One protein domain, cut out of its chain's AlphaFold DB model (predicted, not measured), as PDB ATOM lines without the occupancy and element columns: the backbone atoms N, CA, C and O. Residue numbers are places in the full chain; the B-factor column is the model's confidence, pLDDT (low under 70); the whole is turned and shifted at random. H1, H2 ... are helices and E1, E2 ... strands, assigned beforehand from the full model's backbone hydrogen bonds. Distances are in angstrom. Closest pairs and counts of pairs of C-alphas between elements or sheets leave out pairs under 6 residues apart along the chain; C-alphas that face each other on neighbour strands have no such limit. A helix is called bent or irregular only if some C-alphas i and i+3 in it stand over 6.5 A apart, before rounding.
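This is residues 332 to 360 and 377 to 460 of the 689 residues of the protein "Kinase" of Alexandrium monilatum (UniProt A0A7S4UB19). A small, twisted three-strand sheet of E4, E6 and E5 forms the middle of an elongated domain, with H1 packed over one face and the short H2 beyond it at one end. At the other end H3 leads away from E5 and the backbone folds back through H4 to E6, making a loosely held arm; the short ribbon of E2 and E3 comes beside E5, and the little strand E1 beside E4. The printed part has 113 residues with four named helices and six named strands, in the order E1 E2 E3 E4 H1 H2 E5 H3 H4 E6, and its class is mixed, helices and strands. Both sheets, E4 - E6 - E5 and E2 - E3, are antiparallel. The whole is compact, with a radius of gyration of the C-alphas of 14.9 A, and spans 48 by 28 by 22 A.

Residues 332 to 333 make a short antiparallel pairing with residues 345 to 346 of E1, residues 345 to 347, which pairs with no named strand. E2, residues 353 to 356, and E3, residues 377 to 380, are antiparallel neighbours at 147 degrees, with N 354 and O 379 within hydrogen-bond range at 2.9 A. E4, residues 384 to 388, meets E3 only through their link; its closest C-alpha to E1 is that of Val 385, 4.9 A from that of Lys 346. E6, residues 454 to 459, is the inner strand of the larger sheet, antiparallel to E4 at 144 degrees, with N 385 and O 458 at 2.8 A. E5, residues 414 to 419, is antiparallel to E6 at 151 degrees, with N 455 and O 418 at 2.8 A. The closest C-alphas of E2 and E5 are those of Val 356 and Lys 418, 5.4 A apart. H1, residues 391 to 403, is on this sheet in two layers, a helix on one face of a sheet, at a height of 9.9 A over the sheet. It lies over E6 and E5, only just slantwise to the strands, at 30.1 degrees to E5 on the local plane. H2, residues 405 to 410, is not on the sheet and touches H1 only at the corner by their link, the closest C-alphas being those of Ile 401 and Ala 408, 6.2 A apart. E4, H1, H2 and E5 make a split strand-helix-strand unit, two strands running the same way with E6 between them, and its crossover is right-handed. H3, residues 422 to 436, touches H4, residues 443 to 447, the closest C-alphas being those of Val 436 and Glu 444 at 6.9 A; both are apart from H1. Every O i to N i+4 pair is within hydrogen-bond range in H1 and H4; H3 has 10 of 11, and H2 has 0 of 2 but 2 of 3 O i to N i+3 pairs.

E1 begins at C-alpha 345 (30.613, 23.672, 11.628). E2 measures 9.9 A, E3 10.2 A and E4 13.2 A. H1 is 17.8 A long and begins at C-alpha 391 (44.539, 24.886, 22.164). H2 is only just irregular: C-alphas 406 and 409 are 6.8 A apart. E5 is 15.0 A long, H3 20.9 A, and E6 16.4 A, ending at C-alpha 459 (29.987, 14.510, 19.565).

The C-alphas of Glu 403 and Lys 438 are the two farthest apart, at 48.8 A. Residues 361 to 376 are not printed, and C-alphas 360 and 377 are 11.8 A apart across this cut. Of the links that are printed whole, none is long. Residues 437 to 442 stand free. The mean pLDDT of the printed part is 78.0, and residues 429 to 453 are among those under 70.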
ATOM      1  N   ARG A 332      28.844  22.653   6.419       84.69
ATOM      2  CA  ARG A 332      27.930  23.782   6.569       84.69
ATOM      3  C   ARG A 332      27.964  24.289   8.003       84.69
ATOM      4  O   ARG A 332      28.422  23.589   8.909       84.69
ATOM      5  N   PHE A 333      27.411  25.469   8.236       79.88
ATOM      6  CA  PHE A 333      27.241  25.975   9.594       79.88
ATOM      7  C   PHE A 333      26.220  25.152  10.376       79.88
ATOM      8  O   PHE A 333      25.221  24.664   9.841       79.88
ATOM      9  N   TYR A 334      26.487  24.992  11.665       82.12
ATOM     10  CA  TYR A 334      25.620  24.256  12.565       82.12
ATOM     11  C   TYR A 334      24.436  25.130  13.006       82.12
ATOM     12  O   TYR A 334      24.607  26.122  13.710       82.12
ATOM     13  N   GLY A 335      23.225  24.759  12.585       69.19
ATOM     14  CA  GLY A 335      22.017  25.567  12.799       69.19
ATOM     15  C   GLY A 335      21.427  25.527  14.214       69.19
ATOM     16  O   GLY A 335      20.687  26.433  14.576       69.19
ATOM     17  N   ASN A 336      21.766  24.523  15.030       70.12
ATOM     18  CA  ASN A 336      21.174  24.322  16.364       70.12
ATOM     19  C   ASN A 336      22.005  24.954  17.494       70.12
ATOM     20  O   ASN A 336      21.906  24.560  18.655       70.12
ATOM     21  N   GLN A 337      22.882  25.904  17.175       76.62
ATOM     22  CA  GLN A 337      23.736  26.523  18.177       76.62
ATOM     23  C   GLN A 337      22.964  27.541  19.023       76.62
ATOM     24  O   GLN A 337      22.328  28.453  18.498       76.62
ATOM     25  N   VAL A 338      23.110  27.450  20.346       71.88
ATOM     26  CA  VAL A 338      22.638  28.466  21.295       71.88
ATOM     27  C   VAL A 338      23.813  29.089  22.044       71.88
ATOM     28  O   VAL A 338      24.880  28.495  22.154       71.88
ATOM     29  N   GLY A 339      23.637  30.321  22.518       59.38
ATOM     30  CA  GLY A 339      24.525  30.988  23.479       59.38
ATOM     31  C   GLY A 339      25.963  31.317  23.063       59.38
ATOM     32  O   GLY A 339      26.667  31.998  23.815       59.38
ATOM     33  N   GLY A 340      26.397  30.934  21.862       58.12
ATOM     34  CA  GLY A 340      27.808  30.948  21.485       58.12
ATOM     35  C   GLY A 340      28.264  32.053  20.530       58.12
ATOM     36  O   GLY A 340      27.544  32.525  19.658       58.12
ATOM     37  N   HIS A 341      29.529  32.440  20.715       51.94
ATOM     38  CA  HIS A 341      30.344  33.296  19.847       51.94
ATOM     39  C   HIS A 341      30.987  32.546  18.666       51.94
ATOM     40  O   HIS A 341      31.588  33.164  17.793       51.94
ATOM     41  N   PHE A 342      30.922  31.222  18.666       60.12
ATOM     42  CA  PHE A 342      31.662  30.389  17.728       60.12
ATOM     43  C   PHE A 342      30.811  30.095  16.505       60.12
ATOM     44  O   PHE A 342      29.608  29.926  16.641       60.12
ATOM     45  N   CYS A 343      31.417  30.003  15.332       67.31
ATOM     46  CA  CYS A 343      30.752  29.440  14.169       67.31
ATOM     47  C   CYS A 343      31.005  27.932  14.184       67.31
ATOM     48  O   CYS A 343      32.012  27.464  13.658       67.31
ATOM     49  N   LEU A 344      30.141  27.180  14.875       85.69
ATOM     50  CA  LEU A 344      30.211  25.723  14.823       85.69
ATOM     51  C   LEU A 344      29.940  25.258  13.391       85.69
ATOM     52  O   LEU A 344      29.050  25.769  12.706       85.69
ATOM     53  N   VAL A 345      30.710  24.270  12.956       87.38
ATOM     54  CA  VAL A 345      30.613  23.672  11.628       87.38
ATOM     55  C   VAL A 345      30.133  22.236  11.785       87.38
ATOM     56  O   VAL A 345      30.434  21.569  12.770       87.38
ATOM     57  N   LYS A 346      29.374  21.730  10.821       90.75
ATOM     58  CA  LYS A 346      28.946  20.333  10.785       90.75
ATOM     59  C   LYS A 346      29.063  19.792   9.361       90.75
ATOM     60  O   LYS A 346      28.875  20.563   8.417       90.75
ATOM     61  N   PRO A 347      29.347  18.493   9.168       91.81
ATOM     62  CA  PRO A 347      29.225  17.893   7.849       91.81
ATOM     63  C   PRO A 347      27.834  18.145   7.240       91.81
ATOM     64  O   PRO A 347      26.807  18.130   7.932       91.81
ATOM     65  N   ALA A 348      27.804  18.417   5.940       86.94
ATOM     66  CA  ALA A 348      26.575  18.559   5.177       86.94
ATOM     67  C   ALA A 348      25.830  17.208   5.108       86.94
ATOM     68  O   ALA A 348      26.472  16.166   5.235       86.94
ATOM     69  N   PRO A 349      24.493  17.184   4.940       83.69
ATOM     70  CA  PRO A 349      23.711  15.942   4.952       83.69
ATOM     71  C   PRO A 349      24.153  14.910   3.905       83.69
ATOM     72  O   PRO A 349      23.993  13.712   4.116       83.69
ATOM     73  N   GLU A 350      24.700  15.373   2.782       85.44
ATOM     74  CA  GLU A 350      25.261  14.534   1.725       85.44
ATOM     75  C   GLU A 350      26.585  13.859   2.108       85.44
ATOM     76  O   GLU A 350      26.912  12.802   1.567       85.44
ATOM     77  N   SER A 351      27.331  14.426   3.060       87.62
ATOM     78  CA  SER A 351      28.502  13.782   3.644       87.62
ATOM     79  C   SER A 351      28.004  12.663   4.549       87.62
ATOM     80  O   SER A 351      27.415  12.928   5.591       87.62
ATOM     81  N   GLN A 352      28.223  11.403   4.178       87.50
ATOM     82  CA  GLN A 352      27.824  10.267   5.021       87.50
ATOM     83  C   GLN A 352      28.863   9.947   6.098       87.50
ATOM     84  O   GLN A 352      28.522   9.526   7.207       87.50
ATOM     85  N   ARG A 353      30.144  10.129   5.769       90.69
ATOM     86  CA  ARG A 353      31.284   9.795   6.626       90.69
ATOM     87  C   ARG A 353      32.307  10.922   6.584       90.69
ATOM     88  O   ARG A 353      32.357  11.659   5.601       90.69
ATOM     89  N   ILE A 354      33.082  11.062   7.655       91.19
ATOM     90  CA  ILE A 354      34.201  12.002   7.715       91.19
ATOM     91  C   ILE A 354      35.467  11.346   8.250       91.19
ATOM     92  O   ILE A 354      35.403  10.512   9.154       91.19
ATOM     93  N   LEU A 355      36.618  11.777   7.737       90.19
ATOM     94  CA  LEU A 355      37.926  11.407   8.267       90.19
ATOM     95  C   LEU A 355      38.411  12.418   9.305       90.19
ATOM     96  O   LEU A 355      38.438  13.629   9.069       90.19
ATOM     97  N   VAL A 356      38.817  11.895  10.457       91.56
ATOM     98  CA  VAL A 356      39.296  12.637  11.622       91.56
ATOM     99  C   VAL A 356      40.698  12.164  11.966       91.56
ATOM    100  O   VAL A 356      40.995  10.968  11.933       91.56
ATOM    101  N   THR A 357      41.574  13.101  12.311       90.06
ATOM    102  CA  THR A 357      42.892  12.776  12.856       90.06
ATOM    103  C   THR A 357      42.715  12.471  14.343       90.06
ATOM    104  O   THR A 357      42.363  13.386  15.093       90.06
ATOM    105  N   PRO A 358      42.900  11.216  14.794       88.81
ATOM    106  CA  PRO A 358      42.739  10.885  16.203       88.81
ATOM    107  C   PRO A 358      43.816  11.580  17.042       88.81
ATOM    108  O   PRO A 358      44.906  11.889  16.552       88.81
ATOM    109  N   ASN A 359      43.533  11.792  18.327       79.38
ATOM    110  CA  ASN A 359      44.565  12.255  19.252       79.38
ATOM    111  C   ASN A 359      45.667  11.185  19.379       79.38
ATOM    112  O   ASN A 359      45.346   9.991  19.386       79.38
ATOM    113  N   PRO A 360      46.950  11.578  19.478       67.50
ATOM    114  CA  PRO A 360      48.041  10.621  19.612       67.50
ATOM    115  C   PRO A 360      47.836   9.728  20.850       67.50
ATOM    116  O   PRO A 360      47.411  10.227  21.898       67.50
ATOM    117  N   LEU A 377      40.607   8.175  11.648       89.31
ATOM    118  CA  LEU A 377      39.364   7.654  12.190       89.31
ATOM    119  C   LEU A 377      38.216   8.071  11.273       89.31
ATOM    120  O   LEU A 377      38.055   9.252  10.982       89.31
ATOM    121  N   GLU A 378      37.410   7.112  10.837       92.38
ATOM    122  CA  GLU A 378      36.266   7.374   9.970       92.38
ATOM    123  C   GLU A 378      34.959   7.306  10.770       92.38
ATOM    124  O   GLU A 378      34.607   6.255  11.314       92.38
ATOM    125  N   LEU A 379      34.240   8.427  10.844       93.12
ATOM    126  CA  LEU A 379      33.050   8.593  11.684       93.12
ATOM    127  C   LEU A 379      31.785   8.856  10.861       93.12
ATOM    128  O   LEU A 379      31.878   9.467   9.795       93.12
ATOM    129  N   PRO A 380      30.594   8.471  11.361       94.00
ATOM    130  CA  PRO A 380      29.325   8.931  10.809       94.00
ATOM    131  C   PRO A 380      29.231  10.458  10.878       94.00
ATOM    132  O   PRO A 380      29.317  11.064  11.946       94.00
ATOM    133  N   ALA A 381      29.039  11.089   9.727       92.19
ATOM    134  CA  ALA A 381      29.080  12.540   9.588       92.19
ATOM    135  C   ALA A 381      27.965  13.265  10.366       92.19
ATOM    136  O   ALA A 381      28.144  14.387  10.839       92.19
ATOM    137  N   ASN A 382      26.811  12.620  10.541       91.69
ATOM    138  CA  ASN A 382      25.680  13.180  11.276       91.69
ATOM    139  C   ASN A 382      25.880  13.203  12.802       91.69
ATOM    140  O   ASN A 382      25.142  13.928  13.464       91.69
ATOM    141  N   GLN A 383      26.845  12.456  13.348       94.75
ATOM    142  CA  GLN A 383      27.081  12.320  14.795       94.75
ATOM    143  C   GLN A 383      28.115  13.305  15.352       94.75
ATOM    144  O   GLN A 383      28.401  13.281  16.547       94.75
ATOM    145  N   VAL A 384      28.694  14.156  14.505       95.44
ATOM    146  CA  VAL A 384      29.785  15.046  14.904       95.44
ATOM    147  C   VAL A 384      29.453  16.514  14.688       95.44
ATOM    148  O   VAL A 384      28.683  16.873  13.799       95.44
ATOM    149  N   VAL A 385      30.103  17.365  15.471       94.56
ATOM    150  CA  VAL A 385      30.174  18.811  15.278       94.56
ATOM    151  C   VAL A 385      31.633  19.250  15.382       94.56
ATOM    152  O   VAL A 385      32.434  18.674  16.117       94.56
ATOM    153  N   LEU A 386      32.002  20.254  14.601       92.94
ATOM    154  CA  LEU A 386      33.343  20.804  14.525       92.94
ATOM    155  C   LEU A 386      33.343  22.166  15.210       92.94
ATOM    156  O   LEU A 386      32.639  23.091  14.798       92.94
ATOM    157  N   LYS A 387      34.165  22.294  16.248       91.50
ATOM    158  CA  LYS A 387      34.413  23.559  16.939       91.50
ATOM    159  C   LYS A 387      35.811  24.052  16.561       91.50
ATOM    160  O   LYS A 387      36.726  23.228  16.558       91.50
ATOM    161  N   PRO A 388      36.002  25.341  16.216       87.50
ATOM    162  CA  PRO A 388      37.334  25.879  15.941       87.50
ATOM    163  C   PRO A 388      38.332  25.483  17.033       87.50
ATOM    164  O   PRO A 388      37.994  25.504  18.218       87.50
ATOM    165  N   LEU A 389      39.532  25.060  16.632       86.81
ATOM    166  CA  LEU A 389      40.540  24.562  17.562       86.81
ATOM    167  C   LEU A 389      41.058  25.702  18.450       86.81
ATOM    168  O   LEU A 389      41.845  26.533  18.010       86.81
ATOM    169  N   GLU A 390      40.666  25.676  19.720       86.50
ATOM    170  CA  GLU A 390      41.300  26.429  20.800       86.50
ATOM    171  C   GLU A 390      42.215  25.481  21.586       86.50
ATOM    172  O   GLU A 390      41.761  24.472  22.135       86.50
ATOM    173  N   GLN A 391      43.512  25.794  21.637       85.06
ATOM    174  CA  GLN A 391      44.539  24.886  22.164       85.06
ATOM    175  C   GLN A 391      44.307  24.531  23.635       85.06
ATOM    176  O   GLN A 391      44.415  23.363  24.014       85.06
ATOM    177  N   ARG A 392      43.914  25.510  24.461       89.00
ATOM    178  CA  ARG A 392      43.635  25.265  25.886       89.00
ATOM    179  C   ARG A 392      42.455  24.321  26.087       89.00
ATOM    180  O   ARG A 392      42.502  23.439  26.939       89.00
ATOM    181  N   GLU A 393      41.413  24.473  25.275       93.31
ATOM    182  CA  GLU A 393      40.247  23.595  25.331       93.31
ATOM    183  C   GLU A 393      40.613  22.171  24.901       93.31
ATOM    184  O   GLU A 393      40.311  21.221  25.623       93.31
ATOM    185  N   HIS A 394      41.325  22.006  23.782       91.75
ATOM    186  CA  HIS A 394      41.793  20.692  23.325       91.75
ATOM    187  C   HIS A 394      42.712  20.003  24.347       91.75
ATOM    188  O   HIS A 394      42.536  18.812  24.630       91.75
ATOM    189  N   ARG A 395      43.628  20.752  24.978       91.69
ATOM    190  CA  ARG A 395      44.469  20.247  26.077       91.69
ATOM    191  C   ARG A 395      43.623  19.791  27.263       91.69
ATOM    192  O   ARG A 395      43.882  18.726  27.814       91.69
ATOM    193  N   PHE A 396      42.596  20.550  27.642       93.69
ATOM    194  CA  PHE A 396      41.694  20.137  28.713       93.69
ATOM    195  C   PHE A 396      40.981  18.822  28.372       93.69
ATOM    196  O   PHE A 396      41.039  17.885  29.165       93.69
ATOM    197  N   TYR A 397      40.382  18.705  27.180       95.44
ATOM    198  CA  TYR A 397      39.735  17.464  26.736       95.44
ATOM    199  C   TYR A 397      40.683  16.258  26.834       95.44
ATOM    200  O   TYR A 397      40.350  15.243  27.444       95.44
ATOM    201  N   THR A 398      41.872  16.370  26.238       92.75
ATOM    202  CA  THR A 398      42.857  15.278  26.201       92.75
ATOM    203  C   THR A 398      43.361  14.907  27.595       92.75
ATOM    204  O   THR A 398      43.488  13.722  27.908       92.75
ATOM    205  N   ARG A 399      43.576  15.900  28.463       91.50
ATOM    206  CA  ARG A 399      43.970  15.688  29.856       91.50
ATOM    207  C   ARG A 399      42.882  14.988  30.662       91.50
ATOM    208  O   ARG A 399      43.186  14.016  31.342       91.50
ATOM    209  N   MET A 400      41.630  15.429  30.555       93.06
ATOM    210  CA  MET A 400      40.510  14.829  31.287       93.06
ATOM    211  C   MET A 400      40.287  13.369  30.899       93.06
ATOM    212  O   MET A 400      40.146  12.526  31.780       93.06
ATOM    213  N   ILE A 401      40.346  13.048  29.604       92.06
ATOM    214  CA  ILE A 401      40.230  11.665  29.113       92.06
ATOM    215  C   ILE A 401      41.324  10.765  29.713       92.06
ATOM    216  O   ILE A 401      41.067   9.602  30.018       92.06
ATOM    217  N   ARG A 402      42.538  11.301  29.896       89.38
ATOM    218  CA  ARG A 402      43.691  10.561  30.424       89.38
ATOM    219  C   ARG A 402      43.685  10.436  31.948       89.38
ATOM    220  O   ARG A 402      43.993   9.373  32.473       89.38
ATOM    221  N   GLU A 403      43.424  11.534  32.648       90.12
ATOM    222  CA  GLU A 403      43.665  11.657  34.092       90.12
ATOM    223  C   GLU A 403      42.401  11.464  34.928       90.12
ATOM    224  O   GLU A 403      42.496  11.057  36.084       90.12
ATOM    225  N   VAL A 404      41.220  11.733  34.364       92.00
ATOM    226  CA  VAL A 404      39.940  11.644  35.079       92.00
ATOM    227  C   VAL A 404      38.866  11.007  34.180       92.00
ATOM    228  O   VAL A 404      37.918  11.683  33.773       92.00
ATOM    229  N   PRO A 405      38.961   9.699  33.862       92.25
ATOM    230  CA  PRO A 405      38.019   9.029  32.957       92.25
ATOM    231  C   PRO A 405      36.550   9.128  33.397       92.25
ATOM    232  O   PRO A 405      35.663   9.236  32.553       92.25
ATOM    233  N   ASP A 406      36.295   9.182  34.709       94.88
ATOM    234  CA  ASP A 406      34.957   9.376  35.293       94.88
ATOM    235  C   ASP A 406      34.300  10.705  34.879       94.88
ATOM    236  O   ASP A 406      33.089  10.868  35.009       94.88
ATOM    237  N   PHE A 407      35.077  11.663  34.366       96.00
ATOM    238  CA  PHE A 407      34.578  12.930  33.843       96.00
ATOM    239  C   PHE A 407      34.065  12.828  32.403       96.00
ATOM    240  O   PHE A 407      33.239  13.646  31.998       96.00
ATOM    241  N   ALA A 408      34.481  11.813  31.639       93.50
ATOM    242  CA  ALA A 408      34.100  11.655  30.235       93.50
ATOM    243  C   ALA A 408      32.571  11.659  29.992       93.50
ATOM    244  O   ALA A 408      32.136  12.348  29.070       93.50
ATOM    245  N   PRO A 409      31.719  11.017  30.822       95.38
ATOM    246  CA  PRO A 409      30.259  11.079  30.659       95.38
ATOM    247  C   PRO A 409      29.649  12.478  30.852       95.38
ATOM    248  O   PRO A 409      28.483  12.696  30.518       95.38
ATOM    249  N   HIS A 410      30.407  13.419  31.419       97.50
ATOM    250  CA  HIS A 410      29.968  14.781  31.715       97.50
ATOM    251  C   HIS A 410      30.413  15.808  30.668       97.50
ATOM    252  O   HIS A 410      30.056  16.976  30.789       97.50
ATOM    253  N   MET A 411      31.135  15.399  29.626       96.44
ATOM    254  CA  MET A 411      31.622  16.242  28.526       96.44
ATOM    255  C   MET A 411      31.231  15.633  27.170       96.44
ATOM    256  O   MET A 411      30.889  14.455  27.093       96.44
ATOM    257  N   ALA A 412      31.229  16.431  26.101       95.88
ATOM    258  CA  ALA A 412      31.060  15.875  24.756       95.88
ATOM    259  C   ALA A 412      32.249  14.960  24.424       95.88
ATOM    260  O   ALA A 412      33.389  15.269  24.783       95.88
ATOM    261  N   GLN A 413      32.016  13.841  23.738       95.56
ATOM    262  CA  GLN A 413      33.129  12.986  23.333       95.56
ATOM    263  C   GLN A 413      34.041  13.729  22.343       95.56
ATOM    264  O   GLN A 413      33.573  14.240  21.327       95.56
ATOM    265  N   LEU A 414      35.350  13.770  22.621       96.31
ATOM    266  CA  LEU A 414      36.359  14.252  21.675       96.31
ATOM    267  C   LEU A 414      36.838  13.093  20.803       96.31
ATOM    268  O   LEU A 414      37.407  12.126  21.310       96.31
ATOM    269  N   PHE A 415      36.677  13.225  19.490       95.25
ATOM    270  CA  PHE A 415      37.154  12.231  18.529       95.25
ATOM    271  C   PHE A 415      38.561  12.521  17.998       95.25
ATOM    272  O   PHE A 415      39.269  11.603  17.585       95.25
ATOM    273  N   GLY A 416      38.974  13.789  18.005       93.88
ATOM    274  CA  GLY A 416      40.266  14.222  17.482       93.88
ATOM    275  C   GLY A 416      40.184  15.603  16.849       93.88
ATOM    276  O   GLY A 416      39.366  16.431  17.254       93.88
ATOM    277  N   THR A 417      41.020  15.848  15.845       92.62
ATOM    278  CA  THR A 417      41.059  17.114  15.109       92.62
ATOM    279  C   THR A 417      40.828  16.909  13.619       92.62
ATOM    280  O   THR A 417      41.073  15.837  13.053       92.62
ATOM    281  N   LYS A 418      40.335  17.954  12.958       90.44
ATOM    282  CA  LYS A 418      40.156  17.980  11.510       90.44
ATOM    283  C   LYS A 418      40.542  19.339  10.959       90.44
ATOM    284  O   LYS A 418      40.065  20.360  11.445       90.44
ATOM    285  N   THR A 419      41.384  19.331   9.934       86.19
ATOM    286  CA  THR A 419      41.716  20.524   9.158       86.19
ATOM    287  C   THR A 419      40.891  20.511   7.879       86.19
ATOM    288  O   THR A 419      40.929  19.530   7.136       86.19
ATOM    289  N   LEU A 420      40.109  21.564   7.659       82.81
ATOM    290  CA  LEU A 420      39.327  21.764   6.444       82.81
ATOM    291  C   LEU A 420      40.207  22.401   5.370       82.81
ATOM    292  O   LEU A 420      41.024  23.274   5.662       82.81
ATOM    293  N   THR A 421      40.033  21.977   4.119       75.88
ATOM    294  CA  THR A 421      40.757  22.572   2.992       75.88
ATOM    295  C   THR A 421      40.223  23.971   2.690       75.88
ATOM    296  O   THR A 421      39.067  24.292   2.978       75.88
ATOM    297  N   HIS A 422      41.038  24.803   2.034       67.06
ATOM    298  CA  HIS A 422      40.592  26.117   1.565       67.06
ATOM    299  C   HIS A 422      39.309  26.011   0.723       67.06
ATOM    300  O   HIS A 422      38.386  26.793   0.915       67.06
ATOM    301  N   ARG A 423      39.204  24.999  -0.154       71.44
ATOM    302  CA  ARG A 423      38.004  24.749  -0.970       71.44
ATOM    303  C   ARG A 423      36.763  24.481  -0.119       71.44
ATOM    304  O   ARG A 423      35.722  25.070  -0.388       71.44
ATOM    305  N   GLN A 424      36.873  23.638   0.908       78.75
ATOM    306  CA  GLN A 424      35.763  23.326   1.816       78.75
ATOM    307  C   GLN A 424      35.301  24.566   2.591       78.75
ATOM    308  O   GLN A 424      34.101  24.818   2.686       78.75
ATOM    309  N   VAL A 425      36.244  25.374   3.090       72.12
ATOM    310  CA  VAL A 425      35.933  26.633   3.784       72.12
ATOM    311  C   VAL A 425      35.287  27.646   2.831       72.12
ATOM    312  O   VAL A 425      34.276  28.256   3.181       72.12
ATOM    313  N   SER A 426      35.815  27.800   1.612       68.56
ATOM    314  CA  SER A 426      35.248  28.699   0.597       68.56
ATOM    315  C   SER A 426      33.837  28.287   0.176       68.56
ATOM    316  O   SER A 426      32.960  29.142   0.121       68.56
ATOM    317  N   ALA A 427      33.596  26.996  -0.078       73.75
ATOM    318  CA  ALA A 427      32.279  26.484  -0.458       73.75
ATOM    319  C   ALA A 427      31.237  26.728   0.645       73.75
ATOM    320  O   ALA A 427      30.171  27.279   0.379       73.75
ATOM    321  N   MET A 428      31.589  26.415   1.896       75.62
ATOM    322  CA  MET A 428      30.744  26.672   3.063       75.62
ATOM    323  C   MET A 428      30.426  28.168   3.237       75.62
ATOM    324  O   MET A 428      29.311  28.532   3.603       75.62
ATOM    325  N   THR A 429      31.400  29.044   2.981       66.06
ATOM    326  CA  THR A 429      31.213  30.500   3.087       66.06
ATOM    327  C   THR A 429      30.312  31.030   1.965       66.06
ATOM    328  O   THR A 429      29.420  31.833   2.230       66.06
ATOM    329  N   ALA A 430      30.478  30.527   0.737       65.00
ATOM    330  CA  ALA A 430      29.677  30.925  -0.419       65.00
ATOM    331  C   ALA A 430      28.190  30.544  -0.277       65.00
ATOM    332  O   ALA A 430      27.323  31.348  -0.620       65.00
ATOM    333  N   GLU A 431      27.881  29.366   0.280       65.06
ATOM    334  CA  GLU A 431      26.495  28.955   0.572       65.06
ATOM    335  C   GLU A 431      25.789  29.942   1.508       65.06
ATOM    336  O   GLU A 431      24.602  30.234   1.349       65.06
ATOM    337  N   VAL A 432      26.512  30.502   2.477       59.31
ATOM    338  CA  VAL A 432      25.919  31.477   3.388       59.31
ATOM    339  C   VAL A 432      25.822  32.864   2.785       59.31
ATOM    340  O   VAL A 432      24.839  33.542   3.064       59.31
ATOM    341  N   ASP A 433      26.737  33.267   1.907       53.34
ATOM    342  CA  ASP A 433      26.571  34.507   1.147       53.34
ATOM    343  C   ASP A 433      25.273  34.486   0.312       53.34
ATOM    344  O   ASP A 433      24.608  35.513   0.179       53.34
ATOM    345  N   GLU A 434      24.847  33.328  -0.206       58.19
ATOM    346  CA  GLU A 434      23.548  33.194  -0.885       58.19
ATOM    347  C   GLU A 434      22.341  33.264   0.066       58.19
ATOM    348  O   GLU A 434      21.316  33.860  -0.282       58.19
ATOM    349  N   ILE A 435      22.448  32.694   1.270       54.94
ATOM    350  CA  ILE A 435      21.388  32.732   2.295       54.94
ATOM    351  C   ILE A 435      21.252  34.144   2.890       54.94
ATOM    352  O   ILE A 435      20.142  34.656   3.036       54.94
ATOM    353  N   VAL A 436      22.371  34.805   3.186       51.41
ATOM    354  CA  VAL A 436      22.443  36.153   3.774       51.41
ATOM    355  C   VAL A 436      21.977  37.223   2.789       51.41
ATOM    356  O   VAL A 436      21.291  38.160   3.190       51.41
ATOM    357  N   LYS A 437      22.212  37.061   1.481       50.12
ATOM    358  CA  LYS A 437      21.636  37.956   0.457       50.12
ATOM    359  C   LYS A 437      20.100  38.014   0.478       50.12
ATOM    360  O   LYS A 437      19.530  38.942  -0.091       50.12
ATOM    361  N   LYS A 438      19.416  37.059   1.124       44.78
ATOM    362  CA  LYS A 438      17.948  37.023   1.264       44.78
ATOM    363  C   LYS A 438      17.430  37.514   2.618       44.78
ATOM    364  O   LYS A 438      16.219  37.608   2.801       44.78
ATOM    365  N   THR A 439      18.292  37.805   3.587       42.78
ATOM    366  CA  THR A 439      17.880  38.253   4.924       42.78
ATOM    367  C   THR A 439      19.039  39.052   5.506       42.78
ATOM    368  O   THR A 439      20.082  38.458   5.749       42.78
ATOM    369  N   GLU A 440      18.894  40.369   5.695       38.06
ATOM    370  CA  GLU A 440      19.927  41.260   6.265       38.06
ATOM    371  C   GLU A 440      20.350  40.803   7.679       38.06
ATOM    372  O   GLU A 440      19.910  41.352   8.689       38.06
ATOM    373  N   ASN A 441      21.177  39.761   7.775       41.47
ATOM    374  CA  ASN A 441      21.455  39.060   9.019       41.47
ATOM    375  C   ASN A 441      22.943  39.069   9.385       41.47
ATOM    376  O   ASN A 441      23.831  38.767   8.592       41.47
ATOM    377  N   PHE A 442      23.136  39.316  10.681       41.56
ATOM    378  CA  PHE A 442      24.298  39.243  11.579       41.56
ATOM    379  C   PHE A 442      25.397  38.185  11.296       41.56
ATOM    380  O   PHE A 442      26.498  38.286  11.837       41.56
ATOM    381  N   LEU A 443      25.127  37.178  10.462       39.31
ATOM    382  CA  LEU A 443      26.018  36.057  10.148       39.31
ATOM    383  C   LEU A 443      27.210  36.462   9.257       39.31
ATOM    384  O   LEU A 443      28.322  36.004   9.515       39.31
ATOM    385  N   GLU A 444      27.038  37.394   8.309       37.44
ATOM    386  CA  GLU A 444      28.083  37.786   7.331       37.44
ATOM    387  C   GLU A 444      29.404  38.241   7.988       37.44
ATOM    388  O   GLU A 444      30.503  37.983   7.500       37.44
ATOM    389  N   THR A 445      29.301  38.907   9.141       37.94
ATOM    390  CA  THR A 445      30.418  39.586   9.817       37.94
ATOM    391  C   THR A 445      31.363  38.633  10.544       37.94
ATOM    392  O   THR A 445      32.578  38.758  10.413       37.94
ATOM    393  N   ARG A 446      30.832  37.660  11.299       41.12
ATOM    394  CA  ARG A 446      31.677  36.655  11.976       41.12
ATOM    395  C   ARG A 446      32.339  35.725  10.974       41.12
ATOM    396  O   ARG A 446      33.433  35.218  11.204       41.12
ATOM    397  N   MET A 447      31.662  35.498   9.859       43.25
ATOM    398  CA  MET A 447      32.000  34.444   8.924       43.25
ATOM    399  C   MET A 447      33.193  34.769   8.032       43.25
ATOM    400  O   MET A 447      33.973  33.865   7.750       43.25
ATOM    401  N   ARG A 448      33.420  36.050   7.717       36.31
ATOM    402  CA  ARG A 448      34.626  36.520   7.010       36.31
ATOM    403  C   ARG A 448      35.915  36.457   7.841       36.31
ATOM    404  O   ARG A 448      36.992  36.639   7.287       36.31
ATOM    405  N   SER A 449      35.819  36.172   9.143       36.31
ATOM    406  CA  SER A 449      36.968  36.000  10.045       36.31
ATOM    407  C   SER A 449      37.386  34.539  10.265       36.31
ATOM    408  O   SER A 449      38.220  34.290  11.132       36.31
ATOM    409  N   HIS A 450      36.846  33.565   9.508       45.12
ATOM    410  CA  HIS A 450      37.301  32.163   9.561       45.12
ATOM    411  C   HIS A 450      38.754  32.031   9.076       45.12
ATOM    412  O   HIS A 450      39.032  31.562   7.978       45.12
ATOM    413  N   GLN A 451      39.699  32.412   9.930       47.06
ATOM    414  CA  GLN A 451      41.116  32.078   9.822       47.06
ATOM    415  C   GLN A 451      41.377  30.645  10.323       47.06
ATOM    416  O   GLN A 451      42.466  30.100  10.151       47.06
ATOM    417  N   PHE A 452      40.373  30.010  10.939       54.00
ATOM    418  CA  PHE A 452      40.487  28.672  11.503       54.00
ATOM    419  C   PHE A 452      40.328  27.605  10.419       54.00
ATOM    420  O   PHE A 452      39.224  27.277   9.984       54.00
ATOM    421  N   GLN A 453      41.457  27.031  10.013       67.25
ATOM    422  CA  GLN A 453      41.476  25.836   9.169       67.25
ATOM    423  C   GLN A 453      41.284  24.562   9.998       67.25
ATOM    424  O   GLN A 453      40.781  23.576   9.474       67.25
ATOM    425  N   THR A 454      41.636  24.576  11.288       82.31
ATOM    426  CA  THR A 454      41.633  23.381  12.145       82.31
ATOM    427  C   THR A 454      40.573  23.456  13.237       82.31
ATOM    428  O   THR A 454      40.375  24.491  13.871       82.31
ATOM    429  N   TYR A 455      39.915  22.324  13.465       90.31
ATOM    430  CA  TYR A 455      38.785  22.149  14.367       90.31
ATOM    431  C   TYR A 455      39.045  20.971  15.307       90.31
ATOM    432  O   TYR A 455      39.663  19.981  14.906       90.31
ATOM    433  N   ILE A 456      38.524  21.044  16.532       93.94
ATOM    434  CA  ILE A 456      38.261  19.847  17.337       93.94
ATOM    435  C   ILE A 456      36.952  19.212  16.862       93.94
ATOM    436  O   ILE A 456      35.978  19.914  16.581       93.94
ATOM    437  N   VAL A 457      36.938  17.885  16.761       96.12
ATOM    438  CA  VAL A 457      35.762  17.112  16.347       96.12
ATOM    439  C   VAL A 457      35.113  16.510  17.582       96.12
ATOM    440  O   VAL A 457      35.704  15.654  18.245       96.12
ATOM    441  N   LEU A 458      33.906  16.974  17.888       96.56
ATOM    442  CA  LEU A 458      33.138  16.610  19.072       96.56
ATOM    443  C   LEU A 458      31.880  15.828  18.687       96.56
ATOM    444  O   LEU A 458      31.385  15.949  17.568       96.56
ATOM    445  N   GLU A 459      31.347  15.055  19.625       96.06
ATOM    446  CA  GLU A 459      29.987  14.510  19.565       96.06
ATOM    447  C   GLU A 459      28.954  15.629  19.386       96.06
ATOM    448  O   GLU A 459      28.948  16.613  20.127       96.06
ATOM    449  N   ASP A 460      28.056  15.466  18.415       95.56
ATOM    450  CA  ASP A 460      26.879  16.322  18.298       95.56
ATOM    451  C   ASP A 460      25.781  15.842  19.249       95.56
ATOM    452  O   ASP A 460      25.033  14.926  18.939       95.56
TER     453      ASP A 460